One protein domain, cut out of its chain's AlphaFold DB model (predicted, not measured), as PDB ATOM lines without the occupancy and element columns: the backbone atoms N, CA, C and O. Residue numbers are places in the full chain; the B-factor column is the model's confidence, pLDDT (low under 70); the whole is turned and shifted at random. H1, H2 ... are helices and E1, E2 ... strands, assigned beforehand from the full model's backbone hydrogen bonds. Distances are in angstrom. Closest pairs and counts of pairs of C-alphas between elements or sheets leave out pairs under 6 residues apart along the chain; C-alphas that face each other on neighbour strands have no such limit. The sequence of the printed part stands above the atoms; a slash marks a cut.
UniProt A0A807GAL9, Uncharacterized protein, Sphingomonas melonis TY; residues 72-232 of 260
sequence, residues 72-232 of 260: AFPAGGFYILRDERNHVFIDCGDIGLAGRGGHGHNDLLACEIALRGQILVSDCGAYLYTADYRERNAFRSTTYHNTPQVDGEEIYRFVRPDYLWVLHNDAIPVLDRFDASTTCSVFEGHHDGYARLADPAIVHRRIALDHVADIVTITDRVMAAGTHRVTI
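Overview. This is residues 72 to 232 of the 260 residues of an uncharacterized protein of Sphingomonas melonis TY (UniProt A0A807GAL9). With little regular structure, the domain is a wedge-shaped sandwich of two sheets, H1 and long loops at its wide end. The printed part has 161 residues, 63 in named elements, mostly strand. Meanders E1 E2 E3 E4 and, after H1, E5 E6 E7 E8, antiparallel neighbours in that order, form the sheets. It is compact, radius of gyration of the C-alphas 15.8 A, spans 47 by 40 by 28 A.

Along the chain. E5 is residues 173 to 179, E6 184 to 194, 30.4 A long, E7 201 to 210, E8 215 to 223. E1 is 78 to 82, E2 87 to 91, E3 111 to 115, E4 118 to 121, H1 133 to 139. C-alpha 78 is at (22.511, -12.252, -33.566), C-alpha 223 at (38.055, -9.562, -50.763).

Arrangement. N 187 of E6 and O 207 of E7 are within hydrogen-bond range, 2.8 A. The closest C-alphas of E1 and E6, Leu 81 and Ser 185, are 6.0 A apart. H1, every O i to N i+4 pair within hydrogen-bond range, is on neither sheet.

Size, cuts and confidence. The printed part has no cut. Links E2 to E3, E4 to H1 and H1 to E5 are long. No printed residue is under pLDDT 70.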
ATOM      1  N   ALA A  72      23.266  -6.410 -29.165       97.50
ATOM      2  CA  ALA A  72      24.025  -7.557 -29.642       97.50
ATOM      3  C   ALA A  72      23.766  -8.780 -28.755       97.50
ATOM      4  O   ALA A  72      23.717  -8.661 -27.529       97.50
ATOM      5  N   PHE A  73      23.702  -9.957 -29.373       96.00
ATOM      6  CA  PHE A  73      23.658 -11.261 -28.712       96.00
ATOM      7  C   PHE A  73      24.831 -12.130 -29.198       96.00
ATOM      8  O   PHE A  73      24.610 -13.099 -29.923       96.00
ATOM      9  N   PRO A  74      26.087 -11.825 -28.804       96.06
ATOM     10  CA  PRO A  74      27.275 -12.452 -29.395       96.06
ATOM     11  C   PRO A  74      27.338 -13.967 -29.206       96.06
ATOM     12  O   PRO A  74      27.843 -14.668 -30.069       96.06
ATOM     13  N   ALA A  75      26.790 -14.485 -28.101       93.69
ATOM     14  CA  ALA A  75      26.757 -15.924 -27.843       93.69
ATOM     15  C   ALA A  75      25.888 -16.700 -28.848       93.69
ATOM     16  O   ALA A  75      26.150 -17.872 -29.085       93.69
ATOM     17  N   GLY A  76      24.860 -16.058 -29.413       93.12
ATOM     18  CA  GLY A  76      24.038 -16.626 -30.483       93.12
ATOM     19  C   GLY A  76      24.383 -16.083 -31.870       93.12
ATOM     20  O   GLY A  76      23.787 -16.525 -32.838       93.12
ATOM     21  N   GLY A  77      25.296 -15.111 -31.967       96.62
ATOM     22  CA  GLY A  77      25.655 -14.452 -33.221       96.62
ATOM     23  C   GLY A  77      24.566 -13.569 -33.833       96.62
ATOM     24  O   GLY A  77      24.636 -13.259 -35.013       96.62
ATOM     25  N   PHE A  78      23.581 -13.116 -33.054       97.00
ATOM     26  CA  PHE A  78      22.511 -12.252 -33.566       97.00
ATOM     27  C   PHE A  78      22.708 -10.795 -33.172       97.00
ATOM     28  O   PHE A  78      23.057 -10.477 -32.031       97.00
ATOM     29  N   TYR A  79      22.416  -9.893 -34.101       98.38
ATOM     30  CA  TYR A  79      22.586  -8.457 -33.906       98.38
ATOM     31  C   TYR A  79      21.339  -7.719 -34.369       98.38
ATOM     32  O   TYR A  79      20.780  -8.004 -35.427       98.38
ATOM     33  N   ILE A  80      20.884  -6.769 -33.554       97.81
ATOM     34  CA  ILE A  80      19.651  -6.031 -33.806       97.81
ATOM     35  C   ILE A  80      19.970  -4.545 -33.848       97.81
ATOM     36  O   ILE A  80      20.372  -3.972 -32.835       97.81
ATOM     37  N   LEU A  81      19.745  -3.908 -34.998       98.44
ATOM     38  CA  LEU A  81      19.748  -2.449 -35.121       98.44
ATOM     39  C   LEU A  81      18.300  -1.973 -35.048       98.44
ATOM     40  O   LEU A  81      17.493  -2.358 -35.894       98.44
ATOM     41  N   ARG A  82      17.927  -1.181 -34.040       96.69
ATOM     42  CA  ARG A  82      16.519  -0.798 -33.880       96.69
ATOM     43  C   ARG A  82      16.283   0.489 -33.112       96.69
ATOM     44  O   ARG A  82      17.083   0.898 -32.275       96.69
ATOM     45  N   ASP A  83      15.101   1.031 -33.348       94.94
ATOM     46  CA  ASP A  83      14.416   2.005 -32.507       94.94
ATOM     47  C   ASP A  83      12.945   1.560 -32.340       94.94
ATOM     48  O   ASP A  83      12.616   0.374 -32.485       94.94
ATOM     49  N   GLU A  84      12.052   2.476 -31.971       91.69
ATOM     50  CA  GLU A  84      10.626   2.182 -31.785       91.69
ATOM     51  C   GLU A  84       9.892   1.826 -33.089       91.69
ATOM     52  O   GLU A  84       8.871   1.139 -33.052       91.69
ATOM     53  N   ARG A  85      10.385   2.293 -34.241       92.56
ATOM     54  CA  ARG A  85       9.720   2.199 -35.552       92.56
ATOM     55  C   ARG A  85      10.475   1.320 -36.544       92.56
ATOM     56  O   ARG A  85       9.853   0.796 -37.471       92.56
ATOM     57  N   ASN A  86      11.784   1.184 -36.372       95.69
ATOM     58  CA  ASN A  86      12.693   0.515 -37.291       95.69
ATOM     59  C   ASN A  86      13.370  -0.677 -36.613       95.69
ATOM     60  O   ASN A  86      13.683  -0.634 -35.422       95.69
ATOM     61  N   HIS A  87      13.607  -1.738 -37.376       95.50
ATOM     62  CA  HIS A  87      14.208  -2.971 -36.888       95.50
ATOM     63  C   HIS A  87      14.962  -3.681 -38.011       95.50
ATOM     64  O   HIS A  87      14.377  -4.014 -39.040       95.50
ATOM     65  N   VAL A  88      16.244  -3.950 -37.792       97.81
ATOM     66  CA  VAL A  88      17.073  -4.792 -38.650       97.81
ATOM     67  C   VAL A  88      17.592  -5.950 -37.816       97.81
ATOM     68  O   VAL A  88      18.294  -5.721 -36.833       97.81
ATOM     69  N   PHE A  89      17.226  -7.168 -38.198       97.69
ATOM     70  CA  PHE A  89      17.773  -8.395 -37.623       97.69
ATOM     71  C   PHE A  89      18.902  -8.890 -38.513       97.69
ATOM     72  O   PHE A  89      18.738  -8.890 -39.732       97.69
ATOM     73  N   ILE A  90      20.026  -9.275 -37.918       98.56
ATOM     74  CA  ILE A  90      21.238  -9.668 -38.632       98.56
ATOM     75  C   ILE A  90      21.759 -10.959 -38.017       98.56
ATOM     76  O   ILE A  90      21.925 -11.032 -36.794       98.56
ATOM     77  N   ASP A  91      22.044 -11.934 -38.874       97.81
ATOM     78  CA  ASP A  91      22.728 -13.163 -38.495       97.81
ATOM     79  C   ASP A  91      24.237 -13.068 -38.750       97.81
ATOM     80  O   ASP A  91      24.697 -12.607 -39.791       97.81
ATOM     81  N   CYS A  92      25.011 -13.482 -37.761       98.00
ATOM     82  CA  CYS A  92      26.456 -13.662 -37.791       98.00
ATOM     83  C   CYS A  92      26.831 -14.779 -36.790       98.00
ATOM     84  O   CYS A  92      27.849 -14.703 -36.098       98.00
ATOM     85  N   GLY A  93      25.949 -15.774 -36.634       96.56
ATOM     86  CA  GLY A  93      26.155 -16.958 -35.803       96.56
ATOM     87  C   GLY A  93      26.764 -18.108 -36.588       96.56
ATOM     88  O   GLY A  93      26.663 -18.162 -37.806       96.56
ATOM     89  N   ASP A  94      27.440 -19.031 -35.905       94.81
ATOM     90  CA  ASP A  94      27.903 -20.243 -36.577       94.81
ATOM     91  C   ASP A  94      26.724 -21.101 -37.071       94.81
ATOM     92  O   ASP A  94      25.578 -20.937 -36.656       94.81
ATOM     93  N   ILE A  95      27.020 -22.064 -37.945       94.94
ATOM     94  CA  ILE A  95      26.023 -22.934 -38.583       94.94
ATOM     95  C   ILE A  95      25.239 -23.825 -37.600       94.94
ATOM     96  O   ILE A  95      24.351 -24.565 -38.011       94.94
ATOM     97  N   GLY A  96      25.575 -23.810 -36.310       92.94
ATOM     98  CA  GLY A  96      24.893 -24.545 -35.259       92.94
ATOM     99  C   GLY A  96      25.417 -25.963 -35.045       92.94
ATOM    100  O   GLY A  96      26.154 -26.552 -35.846       92.94
ATOM    101  N   LEU A  97      25.018 -26.539 -33.903       92.56
ATOM    102  CA  LEU A  97      25.325 -27.915 -33.489       92.56
ATOM    103  C   LEU A  97      26.828 -28.258 -33.600       92.56
ATOM    104  O   LEU A  97      27.200 -29.330 -34.083       92.56
ATOM    105  N   ALA A  98      27.686 -27.327 -33.167       92.94
ATOM    106  CA  ALA A  98      29.146 -27.430 -33.254       92.94
ATOM    107  C   ALA A  98      29.649 -27.711 -34.687       92.94
ATOM    108  O   ALA A  98      30.479 -28.599 -34.903       92.94
ATOM    109  N   GLY A  99      29.114 -26.978 -35.670       92.88
ATOM    110  CA  GLY A  99      29.533 -27.056 -37.072       92.88
ATOM    111  C   GLY A  99      28.782 -28.090 -37.915       92.88
ATOM    112  O   GLY A  99      29.228 -28.429 -39.006       92.88
ATOM    113  N   ARG A 100      27.677 -28.656 -37.419       92.38
ATOM    114  CA  ARG A 100      26.946 -29.711 -38.142       92.38
ATOM    115  C   ARG A 100      25.760 -29.195 -38.945       92.38
ATOM    116  O   ARG A 100      25.287 -29.938 -39.795       92.38
ATOM    117  N   GLY A 101      25.259 -27.986 -38.702       88.50
ATOM    118  CA  GLY A 101      24.043 -27.490 -39.351       88.50
ATOM    119  C   GLY A 101      22.818 -27.630 -38.463       88.50
ATOM    120  O   GLY A 101      22.341 -26.644 -37.930       88.50
ATOM    121  N   GLY A 102      22.271 -28.830 -38.262       92.69
ATOM    122  CA  GLY A 102      20.970 -28.945 -37.589       92.69
ATOM    123  C   GLY A 102      19.926 -28.069 -38.299       92.69
ATOM    124  O   GLY A 102      19.675 -28.279 -39.485       92.69
ATOM    125  N   HIS A 103      19.386 -27.073 -37.592       92.62
ATOM    126  CA  HIS A 103      18.457 -26.056 -38.116       92.62
ATOM    127  C   HIS A 103      19.126 -24.883 -38.845       92.62
ATOM    128  O   HIS A 103      18.437 -23.971 -39.282       92.62
ATOM    129  N   GLY A 104      20.454 -24.870 -38.944       93.75
ATOM    130  CA  GLY A 104      21.213 -23.826 -39.617       93.75
ATOM    131  C   GLY A 104      21.055 -23.857 -41.140       93.75
ATOM    132  O   GLY A 104      20.885 -24.923 -41.763       93.75
ATOM    133  N   HIS A 105      21.092 -22.662 -41.722       96.31
ATOM    134  CA  HIS A 105      20.938 -22.389 -43.144       96.31
ATOM    135  C   HIS A 105      22.226 -21.761 -43.710       96.31
ATOM    136  O   HIS A 105      23.217 -21.555 -43.016       96.31
ATOM    137  N   ASN A 106      22.248 -21.489 -45.012       97.50
ATOM    138  CA  ASN A 106      23.310 -20.723 -45.658       97.50
ATOM    139  C   ASN A 106      23.059 -19.207 -45.564       97.50
ATOM    140  O   ASN A 106      23.027 -18.514 -46.582       97.50
ATOM    141  N   ASP A 107      22.854 -18.704 -44.351       97.25
ATOM    142  CA  ASP A 107      22.314 -17.374 -44.055       97.25
ATOM    143  C   ASP A 107      23.292 -16.425 -43.348       97.25
ATOM    144  O   ASP A 107      22.895 -15.323 -42.972       97.25
ATOM    145  N   LEU A 108      24.584 -16.768 -43.263       97.94
ATOM    146  CA  LEU A 108      25.588 -15.871 -42.679       97.94
ATOM    147  C   LEU A 108      25.526 -14.461 -43.276       97.94
ATOM    148  O   LEU A 108      25.545 -14.274 -44.497       97.94
ATOM    149  N   LEU A 109      25.510 -13.458 -42.396       98.56
ATOM    150  CA  LEU A 109      25.401 -12.030 -42.713       98.56
ATOM    151  C   LEU A 109      24.094 -11.635 -43.422       98.56
ATOM    152  O   LEU A 109      23.967 -10.503 -43.911       98.56
ATOM    153  N   ALA A 110      23.103 -12.527 -43.487       98.06
ATOM    154  CA  ALA A 110      21.777 -12.183 -43.966       98.06
ATOM    155  C   ALA A 110      21.073 -11.238 -42.988       98.06
ATOM    156  O   ALA A 110      21.435 -11.101 -41.816       98.06
ATOM    157  N   CYS A 111      20.044 -10.557 -43.491       97.62
ATOM    158  CA  CYS A 111      19.243  -9.662 -42.671       97.62
ATOM    159  C   CYS A 111      17.759  -9.650 -43.050       97.62
ATOM    160  O   CYS A 111      17.385  -9.875 -44.204       97.62
ATOM    161  N   GLU A 112      16.924  -9.325 -42.063       96.31
ATOM    162  CA  GLU A 112      15.536  -8.889 -42.239       96.31
ATOM    163  C   GLU A 112      15.450  -7.398 -41.894       96.31
ATOM    164  O   GLU A 112      16.042  -6.945 -40.912       96.31
ATOM    165  N   ILE A 113      14.710  -6.626 -42.693       96.50
ATOM    166  CA  ILE A 113      14.613  -5.170 -42.559       96.50
ATOM    167  C   ILE A 113      13.151  -4.763 -42.465       96.50
ATOM    168  O   ILE A 113      12.390  -4.907 -43.425       96.50
ATOM    169  N   ALA A 114      12.794  -4.146 -41.345       94.75
ATOM    170  CA  ALA A 114      11.552  -3.421 -41.167       94.75
ATOM    171  C   ALA A 114      11.832  -1.933 -40.927       94.75
ATOM    172  O   ALA A 114      12.583  -1.562 -40.025       94.75
ATOM    173  N   LEU A 115      11.194  -1.072 -41.717       94.50
ATOM    174  CA  LEU A 115      11.259   0.378 -41.553       94.50
ATOM    175  C   LEU A 115       9.855   0.931 -41.365       94.50
ATOM    176  O   LEU A 115       8.921   0.542 -42.068       94.50
ATOM    177  N   ARG A 116       9.705   1.864 -40.423       92.44
ATOM    178  CA  ARG A 116       8.430   2.537 -40.127       92.44
ATOM    179  C   ARG A 116       7.278   1.554 -39.868       92.44
ATOM    180  O   ARG A 116       6.149   1.794 -40.294       92.44
ATOM    181  N   GLY A 117       7.568   0.447 -39.187       88.62
ATOM    182  CA  GLY A 117       6.605  -0.608 -38.869       88.62
ATOM    183  C   GLY A 117       6.207  -1.517 -40.039       88.62
ATOM    184  O   GLY A 117       5.259  -2.286 -39.896       88.62
ATOM    185  N   GLN A 118       6.890  -1.449 -41.188       90.94
ATOM    186  CA  GLN A 118       6.643  -2.322 -42.340       90.94
ATOM    187  C   GLN A 118       7.871  -3.172 -42.654       90.94
ATOM    188  O   GLN A 118       8.962  -2.631 -42.823       90.94
ATOM    189  N   ILE A 119       7.682  -4.487 -42.780       90.88
ATOM    190  CA  ILE A 119       8.719  -5.401 -43.270       90.88
ATOM    191  C   ILE A 119       8.933  -5.119 -44.761       90.88
ATOM    192  O   ILE A 119       7.974  -5.089 -45.537       90.88
ATOM    193  N   LEU A 120      10.180  -4.873 -45.147       93.00
ATOM    194  CA  LEU A 120      10.586  -4.567 -46.517       93.00
ATOM    195  C   LEU A 120      11.344  -5.734 -47.136       93.00
ATOM    196  O   LEU A 120      10.997  -6.166 -48.231       93.00
ATOM    197  N   VAL A 121      12.345  -6.235 -46.418       94.62
ATOM    198  CA  VAL A 121      13.162  -7.400 -46.768       94.62
ATOM    199  C   VAL A 121      12.892  -8.445 -45.700       94.62
ATOM    200  O   VAL A 121      12.981  -8.084 -44.534       94.62
ATOM    201  N   SER A 122      12.550  -9.677 -46.065       92.88
ATOM    202  CA  SER A 122      12.228 -10.753 -45.115       92.88
ATOM    203  C   SER A 122      12.973 -12.030 -45.483       92.88
ATOM    204  O   SER A 122      13.402 -12.184 -46.630       92.88
ATOM    205  N   ASP A 123      13.158 -12.921 -44.516       93.19
ATOM    206  CA  ASP A 123      13.658 -14.265 -44.788       93.19
ATOM    207  C   ASP A 123      12.596 -15.114 -45.503       93.19
ATOM    208  O   ASP A 123      11.389 -14.887 -45.365       93.19
ATOM    209  N   CYS A 124      13.034 -16.110 -46.272       92.94
ATOM    210  CA  CYS A 124      12.117 -17.023 -46.951       92.94
ATOM    211  C   CYS A 124      11.545 -18.107 -46.016       92.94
ATOM    212  O   CYS A 124      10.543 -18.740 -46.363       92.94
ATOM    213  N   GLY A 125      12.147 -18.305 -44.840       91.81
ATOM    214  CA  GLY A 125      11.786 -19.340 -43.879       91.81
ATOM    215  C   GLY A 125      12.145 -20.751 -44.355       91.81
ATOM    216  O   GLY A 125      12.876 -20.943 -45.321       91.81
ATOM    217  N   ALA A 126      11.591 -21.763 -43.688       90.94
ATOM    218  CA  ALA A 126      11.862 -23.176 -43.977       90.94
ATOM    219  C   ALA A 126      11.164 -23.711 -45.237       90.94
ATOM    220  O   ALA A 126      11.608 -24.694 -45.833       90.94
ATOM    221  N   TYR A 127      10.006 -23.125 -45.563       91.06
ATOM    222  CA  TYR A 127       8.962 -23.658 -46.445       91.06
ATOM    223  C   TYR A 127       8.457 -25.067 -46.087       91.06
ATOM    224  O   TYR A 127       7.318 -25.215 -45.645       91.06
ATOM    225  N   LEU A 128       9.284 -26.099 -46.270       89.25
ATOM    226  CA  LEU A 128       8.973 -27.496 -45.981       89.25
ATOM    227  C   LEU A 128      10.010 -28.105 -45.035       89.25
ATOM    228  O   LEU A 128      11.218 -27.911 -45.168       89.25
ATOM    229  N   TYR A 129       9.523 -28.919 -44.101       87.50
ATOM    230  CA  TYR A 129      10.368 -29.511 -43.068       87.50
ATOM    231  C   TYR A 129      11.017 -30.834 -43.504       87.50
ATOM    232  O   TYR A 129      12.225 -31.002 -43.397       87.50
ATOM    233  N   THR A 130      10.240 -31.790 -44.029       91.56
ATOM    234  CA  THR A 130      10.772 -33.103 -44.469       91.56
ATOM    235  C   THR A 130      10.114 -33.679 -45.720       91.56
ATOM    236  O   THR A 130      10.579 -34.695 -46.233       91.56
ATOM    237  N   ALA A 131       9.043 -33.057 -46.225       93.50
ATOM    238  CA  ALA A 131       8.226 -33.624 -47.298       93.50
ATOM    239  C   ALA A 131       8.940 -33.663 -48.662       93.50
ATOM    240  O   ALA A 131       8.713 -34.590 -49.437       93.50
ATOM    241  N   ASP A 132       9.808 -32.687 -48.942       95.88
ATOM    242  CA  ASP A 132      10.624 -32.630 -50.156       95.88
ATOM    243  C   ASP A 132      12.002 -32.038 -49.830       95.88
ATOM    244  O   ASP A 132      12.122 -30.887 -49.407       95.88
ATOM    245  N   TYR A 133      13.055 -32.835 -50.022       95.38
ATOM    246  CA  TYR A 133      14.421 -32.412 -49.724       95.38
ATOM    247  C   TYR A 133      14.947 -31.343 -50.683       95.38
ATOM    248  O   TYR A 133      15.850 -30.589 -50.324       95.38
ATOM    249  N   ARG A 134      14.420 -31.280 -51.910       96.62
ATOM    250  CA  ARG A 134      14.857 -30.315 -52.923       96.62
ATOM    251  C   ARG A 134      14.373 -28.930 -52.547       96.62
ATOM    252  O   ARG A 134      15.179 -28.010 -52.483       96.62
ATOM    253  N   GLU A 135      13.088 -28.829 -52.229       96.25
ATOM    254  CA  GLU A 135      12.466 -27.595 -51.759       96.25
ATOM    255  C   GLU A 135      13.080 -27.143 -50.433       96.25
ATOM    256  O   GLU A 135      13.504 -25.998 -50.311       96.25
ATOM    257  N   ARG A 136      13.252 -28.057 -49.470       95.12
ATOM    258  CA  ARG A 136      13.937 -27.726 -48.214       95.12
ATOM    259  C   ARG A 136      15.351 -27.189 -48.446       95.12
ATOM    260  O   ARG A 136      15.727 -26.188 -47.848       95.12
ATOM    261  N   ASN A 137      16.153 -27.836 -49.292       96.31
ATOM    262  CA  ASN A 137      17.512 -27.357 -49.554       96.31
ATOM    263  C   ASN A 137      17.534 -26.042 -50.333       96.31
ATOM    264  O   ASN A 137      18.437 -25.247 -50.102       96.31
ATOM    265  N   ALA A 138      16.554 -25.781 -51.203       96.50
ATOM    266  CA  ALA A 138      16.428 -24.484 -51.857       96.50
ATOM    267  C   ALA A 138      16.268 -23.375 -50.807       96.50
ATOM    268  O   ALA A 138      17.099 -22.473 -50.754       96.50
ATOM    269  N   PHE A 139      15.313 -23.514 -49.884       96.06
ATOM    270  CA  PHE A 139      15.068 -22.556 -48.796       96.06
ATOM    271  C   PHE A 139      16.184 -22.480 -47.734       96.06
ATOM    272  O   PHE A 139      16.194 -21.560 -46.923       96.06
ATOM    273  N   ARG A 140      17.146 -23.411 -47.759       96.25
ATOM    274  CA  ARG A 140      18.355 -23.416 -46.913       96.25
ATOM    275  C   ARG A 140      19.616 -22.955 -47.645       96.25
ATOM    276  O   ARG A 140      20.696 -22.981 -47.054       96.25
ATOM    277  N   SER A 141      19.511 -22.616 -48.929       97.38
ATOM    278  CA  SER A 141      20.630 -22.169 -49.770       97.38
ATOM    279  C   SER A 141      20.878 -20.668 -49.646       97.38
ATOM    280  O   SER A 141      19.959 -19.903 -49.352       97.38
ATOM    281  N   THR A 142      22.093 -20.213 -49.958       98.06
ATOM    282  CA  THR A 142      22.462 -18.789 -49.910       98.06
ATOM    283  C   THR A 142      21.537 -17.934 -50.772       98.06
ATOM    284  O   THR A 142      21.224 -16.801 -50.420       98.06
ATOM    285  N   THR A 143      21.029 -18.473 -51.887       97.25
ATOM    286  CA  THR A 143      20.142 -17.717 -52.789       97.25
ATOM    287  C   THR A 143      18.777 -17.375 -52.180       97.25
ATOM    288  O   THR A 143      18.107 -16.461 -52.665       97.25
ATOM    289  N   TYR A 144      18.376 -18.052 -51.099       96.75
ATOM    290  CA  TYR A 144      17.122 -17.812 -50.377       96.75
ATOM    291  C   TYR A 144      17.276 -16.887 -49.161       96.75
ATOM    292  O   TYR A 144      16.277 -16.529 -48.537       96.75
ATOM    293  N   HIS A 145      18.490 -16.402 -48.898       97.31
ATOM    294  CA  HIS A 145      18.791 -15.500 -47.790       97.31
ATOM    295  C   HIS A 145      19.380 -14.193 -48.287       97.31
ATOM    296  O   HIS A 145      20.114 -14.163 -49.267       97.31
ATOM    297  N   ASN A 146      19.074 -13.093 -47.604       97.31
ATOM    298  CA  ASN A 146      19.419 -11.745 -48.051       97.31
ATOM    299  C   ASN A 146      20.907 -11.419 -47.848       97.31
ATOM    300  O   ASN A 146      21.204 -10.499 -47.095       97.31
ATOM    301  N   THR A 147      21.836 -12.165 -48.457       98.19
ATOM    302  CA  THR A 147      23.297 -12.122 -48.229       98.19
ATOM    303  C   THR A 147      24.107 -12.372 -49.515       98.19
ATOM    304  O   THR A 147      23.548 -12.897 -50.477       98.19
ATOM    305  N   PRO A 148      25.392 -11.971 -49.624       98.25
ATOM    306  CA  PRO A 148      26.166 -12.193 -50.839       98.25
ATOM    307  C   PRO A 148      26.481 -13.670 -51.102       98.25
ATOM    308  O   PRO A 148      27.028 -14.384 -50.263       98.25
ATOM    309  N   GLN A 149      26.225 -14.084 -52.339       98.50
ATOM    310  CA  GLN A 149      26.660 -15.343 -52.921       98.50
ATOM    311  C   GLN A 149      27.819 -15.111 -53.893       98.50
ATOM    312  O   GLN A 149      27.702 -14.292 -54.809       98.50
ATOM    313  N   VAL A 150      28.916 -15.852 -53.729       98.62
ATOM    314  CA  VAL A 150      30.107 -15.757 -54.590       98.62
ATOM    315  C   VAL A 150      30.129 -16.929 -55.567       98.62
ATOM    316  O   VAL A 150      29.992 -18.078 -55.171       98.62
ATOM    317  N   ASP A 151      30.248 -16.634 -56.860       98.06
ATOM    318  CA  ASP A 151      30.321 -17.582 -57.982       98.06
ATOM    319  C   ASP A 151      29.200 -18.632 -58.075       98.06
ATOM    320  O   ASP A 151      29.311 -19.591 -58.836       98.06
ATOM    321  N   GLY A 152      28.072 -18.404 -57.397       97.88
ATOM    322  CA  GLY A 152      26.959 -19.357 -57.339       97.88
ATOM    323  C   GLY A 152      27.168 -20.490 -56.331       97.88
ATOM    324  O   GLY A 152      26.436 -21.473 -56.364       97.88
ATOM    325  N   GLU A 153      28.168 -20.362 -55.461       98.56
ATOM    326  CA  GLU A 153      28.538 -21.355 -54.459       98.56
ATOM    327  C   GLU A 153      27.825 -21.104 -53.125       98.56
ATOM    328  O   GLU A 153      27.441 -19.979 -52.814       98.56
ATOM    329  N   GLU A 154      27.644 -22.155 -52.326       98.50
ATOM    330  CA  GLU A 154      27.053 -22.057 -50.984       98.50
ATOM    331  C   GLU A 154      28.101 -21.644 -49.946       98.50
ATOM    332  O   GLU A 154      29.248 -22.100 -50.015       98.50
ATOM    333  N   ILE A 155      27.699 -20.859 -48.944       98.38
ATOM    334  CA  ILE A 155      28.543 -20.517 -47.782       98.38
ATOM    335  C   ILE A 155      29.017 -21.796 -47.070       98.38
ATOM    336  O   ILE A 155      30.203 -21.972 -46.803       98.38
ATOM    337  N   TYR A 156      28.079 -22.706 -46.829       98.06
ATOM    338  CA  TYR A 156      28.218 -24.033 -46.252       98.06
ATOM    339  C   TYR A 156      27.725 -25.072 -47.260       98.06
ATOM    340  O   TYR A 156      26.534 -25.171 -47.567       98.06
ATOM    341  N   ARG A 157      28.629 -25.902 -47.784       97.69
ATOM    342  CA  ARG A 157      28.230 -26.908 -48.775       97.69
ATOM    343  C   ARG A 157      27.263 -27.924 -48.171       97.69
ATOM    344  O   ARG A 157      27.435 -28.397 -47.044       97.69
ATOM    345  N   PHE A 158      26.289 -28.343 -48.974       97.25
ATOM    346  CA  PHE A 158      25.465 -29.504 -48.661       97.25
ATOM    347  C   PHE A 158      26.324 -30.770 -48.697       97.25
ATOM    348  O   PHE A 158      26.961 -31.061 -49.708       97.25
ATOM    349  N   VAL A 159      26.312 -31.550 -47.612       96.69
ATOM    350  CA  VAL A 159      27.035 -32.834 -47.556       96.69
ATOM    351  C   VAL A 159      26.421 -33.826 -48.543       96.69
ATOM    352  O   VAL A 159      27.126 -34.504 -49.290       96.69
ATOM    353  N   ARG A 160      25.085 -33.903 -48.550       96.19
ATOM    354  CA  ARG A 160      24.271 -34.671 -49.495       96.19
ATOM    355  C   ARG A 160      22.891 -34.023 -49.643       96.19
ATOM    356  O   ARG A 160      22.398 -33.465 -48.665       96.19
ATOM    357  N   PRO A 161      22.218 -34.158 -50.799       93.19
ATOM    358  CA  PRO A 161      20.896 -33.564 -50.993       93.19
ATOM    359  C   PRO A 161      19.825 -34.090 -50.022       93.19
ATOM    360  O   PRO A 161      18.953 -33.344 -49.603       93.19
ATOM    361  N   ASP A 162      19.882 -35.361 -49.635       94.19
ATOM    362  CA  ASP A 162      18.912 -36.003 -48.739       94.19
ATOM    363  C   ASP A 162      19.232 -35.813 -47.242       94.19
ATOM    364  O   ASP A 162      18.469 -36.250 -46.381       94.19
ATOM    365  N   TYR A 163      20.344 -35.150 -46.902       95.38
ATOM    366  CA  TYR A 163      20.764 -34.914 -45.517       95.38
ATOM    367  C   TYR A 163      20.249 -33.552 -45.032       95.38
ATOM    368  O   TYR A 163      20.966 -32.556 -44.985       95.38
ATOM    369  N   LEU A 164      18.977 -33.528 -44.632       93.38
ATOM    370  CA  LEU A 164      18.198 -32.316 -44.326       93.38
ATOM    371  C   LEU A 164      18.665 -31.482 -43.123       93.38
ATOM    372  O   LEU A 164      18.110 -30.412 -42.883       93.38
ATOM    373  N   TRP A 165      19.644 -31.978 -42.368       93.25
ATOM    374  CA  TRP A 165      20.090 -31.415 -41.088       93.25
ATOM    375  C   TRP A 165      21.615 -31.360 -40.980       93.25
ATOM    376  O   TRP A 165      22.148 -31.173 -39.888       93.25
ATOM    377  N   VAL A 166      22.325 -31.604 -42.091       95.38
ATOM    378  CA  VAL A 166      23.789 -31.661 -42.101       95.38
ATOM    379  C   VAL A 166      24.367 -30.802 -43.217       95.38
ATOM    380  O   VAL A 166      24.081 -31.023 -44.393       95.38
ATOM    381  N   LEU A 167      25.213 -29.851 -42.835       96.56
ATOM    382  CA  LEU A 167      26.008 -29.013 -43.731       96.56
ATOM    383  C   LEU A 167      27.492 -29.149 -43.367       96.56
ATOM    384  O   LEU A 167      27.836 -29.598 -42.271       96.56
ATOM    385  N   HIS A 168      28.379 -28.806 -44.296       97.06
ATOM    386  CA  HIS A 168      29.797 -28.665 -43.985       97.06
ATOM    387  C   HIS A 168      30.036 -27.433 -43.098       97.06
ATOM    388  O   HIS A 168      29.396 -26.406 -43.291       97.06
ATOM    389  N   ASN A 169      31.006 -27.501 -42.184       96.75
ATOM    390  CA  ASN A 169      31.458 -26.344 -41.405       96.75
ATOM    391  C   ASN A 169      32.496 -25.519 -42.187       96.75
ATOM    392  O   ASN A 169      33.662 -25.457 -41.804       96.75
ATOM    393  N   ASP A 170      32.095 -24.988 -43.342       97.50
ATOM    394  CA  ASP A 170      33.003 -24.318 -44.287       97.50
ATOM    395  C   ASP A 170      33.314 -22.851 -43.929       97.50
ATOM    396  O   ASP A 170      34.244 -22.296 -44.508       97.50
ATOM    397  N   ALA A 171      32.559 -22.226 -43.018       97.69
ATOM    398  CA  ALA A 171      32.668 -20.797 -42.720       97.69
ATOM    399  C   ALA A 171      32.724 -20.493 -41.218       97.69
ATOM    400  O   ALA A 171      31.969 -21.062 -40.424       97.69
ATOM    401  N   ILE A 172      33.558 -19.524 -40.860       97.50
ATOM    402  CA  ILE A 172      33.680 -18.925 -39.535       97.50
ATOM    403  C   ILE A 172      33.206 -17.468 -39.632       97.50
ATOM    404  O   ILE A 172      33.851 -16.662 -40.307       97.50
ATOM    405  N   PRO A 173      32.090 -17.103 -38.981       97.94
ATOM    406  CA  PRO A 173      31.661 -15.717 -38.893       97.94
ATOM    407  C   PRO A 173      32.447 -14.951 -37.827       97.94
ATOM    408  O   PRO A 173      32.808 -15.489 -36.777       97.94
ATOM    409  N   VAL A 174      32.679 -13.666 -38.083       98.50
ATOM    410  CA  VAL A 174      33.366 -12.752 -37.171       98.50
ATOM    411  C   VAL A 174      32.613 -11.428 -37.122       98.50
ATOM    412  O   VAL A 174      32.300 -10.828 -38.152       98.50
ATOM    413  N   LEU A 175      32.347 -10.948 -35.906       98.56
ATOM    414  CA  LEU A 175      31.927  -9.572 -35.678       98.56
ATOM    415  C   LEU A 175      33.155  -8.659 -35.685       98.56
ATOM    416  O   LEU A 175      33.996  -8.758 -34.793       98.56
ATOM    417  N   ASP A 176      33.198  -7.722 -36.626       98.38
ATOM    418  CA  ASP A 176      34.234  -6.689 -36.683       98.38
ATOM    419  C   ASP A 176      33.861  -5.492 -35.800       98.38
ATOM    420  O   ASP A 176      34.696  -4.944 -35.077       98.38
ATOM    421  N   ARG A 177      32.591  -5.069 -35.847       98.38
ATOM    422  CA  ARG A 177      32.111  -3.879 -35.137       98.38
ATOM    423  C   ARG A 177      30.615  -3.942 -34.862       98.38
ATOM    424  O   ARG A 177      29.822  -4.261 -35.744       98.38
ATOM    425  N   PHE A 178      30.217  -3.531 -33.662       98.62
ATOM    426  CA  PHE A 178      28.821  -3.254 -33.340       98.62
ATOM    427  C   PHE A 178      28.710  -1.979 -32.509       98.62
ATOM    428  O   PHE A 178      29.134  -1.952 -31.354       98.62
ATOM    429  N   ASP A 179      28.084  -0.953 -33.080       97.81
ATOM    430  CA  ASP A 179      27.846   0.320 -32.410       97.81
ATOM    431  C   ASP A 179      26.349   0.591 -32.312       97.81
ATOM    432  O   ASP A 179      25.679   0.853 -33.312       97.81
ATOM    433  N   ALA A 180      25.828   0.582 -31.089       96.62
ATOM    434  CA  ALA A 180      24.489   1.069 -30.796       96.62
ATOM    435  C   ALA A 180      24.546   2.573 -30.499       96.62
ATOM    436  O   ALA A 180      25.246   3.002 -29.580       96.62
ATOM    437  N   SER A 181      23.795   3.384 -31.244       94.44
ATOM    438  CA  SER A 181      23.666   4.816 -30.956       94.44
ATOM    439  C   SER A 181      22.254   5.326 -31.234       94.44
ATOM    440  O   SER A 181      21.450   4.653 -31.870       94.44
ATOM    441  N   THR A 182      21.942   6.528 -30.750       93.00
ATOM    442  CA  THR A 182      20.624   7.154 -30.930       93.00
ATOM    443  C   THR A 182      20.438   7.817 -32.295       93.00
ATOM    444  O   THR A 182      19.315   8.164 -32.645       93.00
ATOM    445  N   THR A 183      21.512   8.017 -33.065       95.69
ATOM    446  CA  THR A 183      21.466   8.686 -34.376       95.69
ATOM    447  C   THR A 183      21.763   7.731 -35.522       95.69
ATOM    448  O   THR A 183      21.068   7.758 -36.532       95.69
ATOM    449  N   CYS A 184      22.759   6.859 -35.369       97.69
ATOM    450  CA  CYS A 184      23.114   5.854 -36.365       97.69
ATOM    451  C   CYS A 184      23.708   4.612 -35.695       97.69
ATOM    452  O   CYS A 184      24.781   4.689 -35.091       97.69
ATOM    453  N   SER A 185      23.022   3.476 -35.790       98.50
ATOM    454  CA  SER A 185      23.542   2.194 -35.303       98.50
ATOM    455  C   SER A 185      24.201   1.415 -36.441       98.50
ATOM    456  O   SER A 185      23.734   1.467 -37.579       98.50
ATOM    457  N   VAL A 186      25.283   0.691 -36.150       98.75
ATOM    458  CA  VAL A 186      26.112   0.016 -37.159       98.75
ATOM    459  C   VAL A 186      26.457  -1.403 -36.723       98.75
ATOM    460  O   VAL A 186      26.848  -1.629 -35.583       98.75
ATOM    461  N   PHE A 187      26.374  -2.332 -37.669       98.88
ATOM    462  CA  PHE A 187      26.960  -3.666 -37.615       98.88
ATOM    463  C   PHE A 187      27.973  -3.815 -38.759       98.88
ATOM    464  O   PHE A 187      27.684  -3.430 -39.896       98.88
ATOM    465  N   GLU A 188      29.134  -4.395 -38.470       98.81
ATOM    466  CA  GLU A 188      30.117  -4.852 -39.453       98.81
ATOM    467  C   GLU A 188      30.584  -6.252 -39.057       98.81
ATOM    468  O   GLU A 188      30.949  -6.489 -37.904       98.81
ATOM    469  N   GLY A 189      30.568  -7.172 -40.014       98.75
ATOM    470  CA  GLY A 189      31.065  -8.526 -39.823       98.75
ATOM    471  C   GLY A 189      31.498  -9.156 -41.135       98.75
ATOM    472  O   GLY A 189      31.211  -8.636 -42.221       98.75
ATOM    473  N   HIS A 190      32.190 -10.282 -41.026       98.81
ATOM    474  CA  HIS A 190      32.688 -11.026 -42.172       98.81
ATOM    475  C   HIS A 190      32.662 -12.534 -41.952       98.81
ATOM    476  O   HIS A 190      32.483 -13.006 -40.832       98.81
ATOM    477  N   HIS A 191      32.842 -13.288 -43.034       98.69
ATOM    478  CA  HIS A 191      33.061 -14.729 -42.978       98.69
ATOM    479  C   HIS A 191      33.957 -15.216 -44.122       98.69
ATOM    480  O   HIS A 191      34.062 -14.584 -45.179       98.69
ATOM    481  N   ASP A 192      34.572 -16.377 -43.921       98.44
ATOM    482  CA  ASP A 192      35.534 -17.014 -44.828       98.44
ATOM    483  C   ASP A 192      34.957 -18.220 -45.595       98.44
ATOM    484  O   ASP A 192      35.700 -19.021 -46.153       98.44
ATOM    485  N   GLY A 193      33.629 -18.335 -45.694       97.88
ATOM    486  CA  GLY A 193      32.950 -19.499 -46.305       97.88
ATOM    487  C   GLY A 193      33.335 -19.797 -47.761       97.88
ATOM    488  O   GLY A 193      33.198 -20.922 -48.245       97.88
ATOM    489  N   TYR A 194      33.881 -18.803 -48.463       98.56
ATOM    490  CA  TYR A 194      34.374 -18.929 -49.834       98.56
ATOM    491  C   TYR A 194      35.905 -19.041 -49.923       98.56
ATOM    492  O   TYR A 194      36.451 -19.105 -51.024       98.56
ATOM    493  N   ALA A 195      36.623 -19.147 -48.799       97.94
ATOM    494  CA  ALA A 195      38.079 -19.319 -48.777       97.94
ATOM    495  C   ALA A 195      38.538 -20.652 -49.397       97.94
ATOM    496  O   ALA A 195      39.693 -20.813 -49.779       97.94
ATOM    497  N   ARG A 196      37.613 -21.608 -49.529       97.00
ATOM    498  CA  ARG A 196      37.813 -22.912 -50.180       97.00
ATOM    499  C   ARG A 196      37.792 -22.864 -51.717       97.00
ATOM    500  O   ARG A 196      38.036 -23.890 -52.349       97.00
ATOM    501  N   LEU A 197      37.394 -21.739 -52.322       97.88
ATOM    502  CA  LEU A 197      37.397 -21.575 -53.779       97.88
ATOM    503  C   LEU A 197      38.831 -21.578 -54.329       97.88
ATOM    504  O   LEU A 197      39.792 -21.363 -53.596       97.88
ATOM    505  N   ALA A 198      38.977 -21.819 -55.636       97.31
ATOM    506  CA  ALA A 198      40.287 -21.799 -56.292       97.31
ATOM    507  C   ALA A 198      40.974 -20.423 -56.192       97.31
ATOM    508  O   ALA A 198      42.191 -20.362 -56.027       97.31
ATOM    509  N   ASP A 199      40.187 -19.348 -56.269       97.62
ATOM    510  CA  ASP A 199      40.560 -18.006 -55.826       97.62
ATOM    511  C   ASP A 199      39.775 -17.714 -54.534       97.62
ATOM    512  O   ASP A 199      38.556 -17.529 -54.600       97.62
ATOM    513  N   PRO A 200      40.413 -17.806 -53.352       98.31
ATOM    514  CA  PRO A 200      39.752 -17.614 -52.066       98.31
ATOM    515  C   PRO A 200      39.105 -16.233 -51.939       98.31
ATOM    516  O   PRO A 200      39.742 -15.213 -52.205       98.31
ATOM    517  N   ALA A 201      37.868 -16.202 -51.441       98.44
ATOM    518  CA  ALA A 201      37.140 -14.962 -51.195       98.44
ATOM    519  C   ALA A 201      36.659 -14.850 -49.738       98.44
ATOM    520  O   ALA A 201      36.182 -15.823 -49.153       98.44
ATOM    521  N   ILE A 202      36.745 -13.643 -49.172       98.62
ATOM    522  CA  ILE A 202      36.188 -13.284 -47.856       98.62
ATOM    523  C   ILE A 202      35.100 -12.234 -48.069       98.62
ATOM    524  O   ILE A 202      35.322 -11.233 -48.756       98.62
ATOM    525  N   VAL A 203      33.923 -12.450 -47.484       98.69
ATOM    526  CA  VAL A 203      32.792 -11.523 -47.596       98.69
ATOM    527  C   VAL A 203      32.712 -10.692 -46.328       98.69
ATOM    528  O   VAL A 203      32.524 -11.239 -45.249       98.69
ATOM    529  N   HIS A 204      32.811  -9.374 -46.476       98.75
ATOM    530  CA  HIS A 204      32.505  -8.403 -45.433       98.75
ATOM    531  C   HIS A 204      31.181  -7.726 -45.748       98.75
ATOM    532  O   HIS A 204      30.956  -7.262 -46.873       98.75
ATOM    533  N   ARG A 205      30.348  -7.575 -44.725       98.75
ATOM    534  CA  ARG A 205      29.106  -6.823 -44.805       98.75
ATOM    535  C   ARG A 205      29.032  -5.800 -43.690       98.75
ATOM    536  O   ARG A 205      29.217  -6.100 -42.515       98.75
ATOM    537  N   ARG A 206      28.664  -4.589 -44.085       98.75
ATOM    538  CA  ARG A 206      28.313  -3.497 -43.190       98.75
ATOM    539  C   ARG A 206      26.846  -3.146 -43.355       98.75
ATOM    540  O   ARG A 206      26.415  -2.856 -44.468       98.75
ATOM    541  N   ILE A 207      26.113  -3.082 -42.248       98.81
ATOM    542  CA  ILE A 207      24.732  -2.603 -42.200       98.81
ATOM    543  C   ILE A 207      24.663  -1.431 -41.226       98.81
ATOM    544  O   ILE A 207      25.074  -1.544 -40.075       98.81
ATOM    545  N   ALA A 208      24.144  -0.295 -41.682       98.69
ATOM    546  CA  ALA A 208      23.922   0.877 -40.845       98.69
ATOM    547  C   ALA A 208      22.466   1.328 -40.911       98.69
ATOM    548  O   ALA A 208      21.915   1.453 -42.005       98.69
ATOM    549  N   LEU A 209      21.877   1.602 -39.748       98.56
ATOM    550  CA  LEU A 209      20.545   2.174 -39.591       98.56
ATOM    551  C   LEU A 209      20.676   3.625 -39.122       98.56
ATOM    552  O   LEU A 209      21.068   3.877 -37.985       98.56
ATOM    553  N   ASP A 210      20.327   4.561 -39.999       97.94
ATOM    554  CA  ASP A 210      20.158   5.975 -39.671       97.94
ATOM    555  C   ASP A 210      18.775   6.181 -39.037       97.94
ATOM    556  O   ASP A 210      17.742   6.082 -39.711       97.94
ATOM    557  N   HIS A 211      18.766   6.466 -37.734       96.19
ATOM    558  CA  HIS A 211      17.558   6.650 -36.930       96.19
ATOM    559  C   HIS A 211      16.859   7.990 -37.195       96.19
ATOM    560  O   HIS A 211      15.691   8.156 -36.851       96.19
ATOM    561  N   VAL A 212      17.553   8.961 -37.795       95.62
ATOM    562  CA  VAL A 212      16.993  10.283 -38.107       95.62
ATOM    563  C   VAL A 212      16.300  10.253 -39.465       95.62
ATOM    564  O   VAL A 212      15.204  10.793 -39.623       95.62
ATOM    565  N   ALA A 213      16.932   9.623 -40.454       96.12
ATOM    566  CA  ALA A 213      16.423   9.558 -41.818       96.12
ATOM    567  C   ALA A 213      15.481   8.365 -42.074       96.12
ATOM    568  O   ALA A 213      14.814   8.341 -43.113       96.12
ATOM    569  N   ASP A 214      15.405   7.398 -41.150       95.62
ATOM    570  CA  ASP A 214      14.793   6.077 -41.353       95.62
ATOM    571  C   ASP A 214      15.403   5.360 -42.583       95.62
ATOM    572  O   ASP A 214      14.679   4.898 -43.471       95.62
ATOM    573  N   ILE A 215      16.739   5.316 -42.682       96.31
ATOM    574  CA  ILE A 215      17.458   4.727 -43.828       96.31
ATOM    575  C   ILE A 215      18.343   3.572 -43.366       96.31
ATOM    576  O   ILE A 215      19.145   3.726 -42.449       96.31
ATOM    577  N   VAL A 216      18.262   2.442 -44.073       98.00
ATOM    578  CA  VAL A 216      19.246   1.358 -43.966       98.00
ATOM    579  C   VAL A 216      20.209   1.429 -45.143       98.00
ATOM    580  O   VAL A 216      19.790   1.456 -46.299       98.00
ATOM    581  N   THR A 217      21.505   1.446 -44.840       98.12
ATOM    582  CA  THR A 217      22.580   1.334 -45.829       98.12
ATOM    583  C   THR A 217      23.290   0.005 -45.643       98.12
ATOM    584  O   THR A 217      23.787  -0.272 -44.552       98.12
ATOM    585  N   ILE A 218      23.362  -0.787 -46.713       98.38
ATOM    586  CA  ILE A 218      24.108  -2.047 -46.756       98.38
ATOM    587  C   ILE A 218      25.281  -1.872 -47.714       98.38
ATOM    588  O   ILE A 218      25.095  -1.439 -48.853       98.38
ATOM    589  N   THR A 219      26.476  -2.205 -47.243       98.31
ATOM    590  CA  THR A 219      27.700  -2.193 -48.038       98.31
ATOM    591  C   THR A 219      28.347  -3.564 -47.963       98.31
ATOM    592  O   THR A 219      28.783  -3.982 -46.892       98.31
ATOM    593  N   ASP A 220      28.454  -4.216 -49.114       98.00
ATOM    594  CA  ASP A 220      29.127  -5.499 -49.275       98.00
ATOM    595  C   ASP A 220      30.508  -5.302 -49.898       98.00
ATOM    596  O   ASP A 220      30.675  -4.515 -50.837       98.00
ATOM    597  N   ARG A 221      31.507  -6.014 -49.379       97.31
ATOM    598  CA  ARG A 221      32.852  -6.095 -49.957       97.31
ATOM    599  C   ARG A 221      33.268  -7.553 -50.036       97.31
ATOM    600  O   ARG A 221      33.203  -8.265 -49.041       97.31
ATOM    601  N   VAL A 222      33.729  -7.973 -51.208       97.69
ATOM    602  CA  VAL A 222      34.303  -9.304 -51.418       97.69
ATOM    603  C   VAL A 222      35.794  -9.127 -51.656       97.69
ATOM    604  O   VAL A 222      36.196  -8.497 -52.633       97.69
ATOM    605  N   MET A 223      36.598  -9.624 -50.723       97.75
ATOM    606  CA  MET A 223      38.055  -9.562 -50.763       97.75
ATOM    607  C   MET A 223      38.575 -10.834 -51.430       97.75
ATOM    608  O   MET A 223      38.405 -11.914 -50.875       97.75
ATOM    609  N   ALA A 224      39.185 -10.701 -52.606       96.88
ATOM    610  CA  ALA A 224      39.761 -11.795 -53.389       96.88
ATOM    611  C   ALA A 224      40.908 -11.271 -54.270       96.88
ATOM    612  O   ALA A 224      41.052 -10.054 -54.431       96.88
ATOM    613  N   ALA A 225      41.727 -12.163 -54.839       96.31
ATOM    614  CA  ALA A 225      42.817 -11.749 -55.726       96.31
ATOM    615  C   ALA A 225      42.318 -11.417 -57.143       96.31
ATOM    616  O   ALA A 225      42.839 -10.510 -57.797       96.31
ATOM    617  N   GLY A 226      41.321 -12.156 -57.621       94.38
ATOM    618  CA  GLY A 226      40.746 -12.054 -58.950       94.38
ATOM    619  C   GLY A 226      39.334 -11.475 -58.972       94.38
ATOM    620  O   GLY A 226      38.859 -10.806 -58.055       94.38
ATOM    621  N   THR A 227      38.668 -11.677 -60.110       95.38
ATOM    622  CA  THR A 227      37.297 -11.209 -60.334       95.38
ATOM    623  C   THR A 227      36.316 -12.341 -60.087       95.38
ATOM    624  O   THR A 227      36.376 -13.362 -60.767       95.38
ATOM    625  N   HIS A 228      35.358 -12.099 -59.198       96.62
ATOM    626  CA  HIS A 228      34.259 -13.015 -58.917       96.62
ATOM    627  C   HIS A 228      32.923 -12.448 -59.378       96.62
ATOM    628  O   HIS A 228      32.718 -11.231 -59.456       96.62
ATOM    629  N   ARG A 229      31.972 -13.341 -59.636       97.56
ATOM    630  CA  ARG A 229      30.564 -12.975 -59.764       97.56
ATOM    631  C   ARG A 229      29.932 -12.988 -58.386       97.56
ATOM    632  O   ARG A 229      29.937 -14.006 -57.711       97.56
ATOM    633  N   VAL A 230      29.332 -11.867 -58.008       97.75
ATOM    634  CA  VAL A 230      28.623 -11.732 -56.735       97.75
ATOM    635  C   VAL A 230      27.141 -11.526 -57.016       97.75
ATOM    636  O   VAL A 230      26.769 -10.621 -57.766       97.75
ATOM    637  N   THR A 231      26.301 -12.362 -56.416       97.25
ATOM    638  CA  THR A 231      24.840 -12.246 -56.464       97.25
ATOM    639  C   THR A 231      24.334 -11.968 -55.060       97.25
ATOM    640  O   THR A 231      24.696 -12.681 -54.141       97.25
ATOM    641  N   ILE A 232      23.503 -10.944 -54.874       96.06
ATOM    642  CA  ILE A 232      22.910 -10.629 -53.568       96.06
ATOM    643  C   ILE A 232      21.394 -10.617 -53.761       96.06
ATOM    644  O   ILE A 232      20.868  -9.648 -54.325       96.06
TER     645      ILE A 232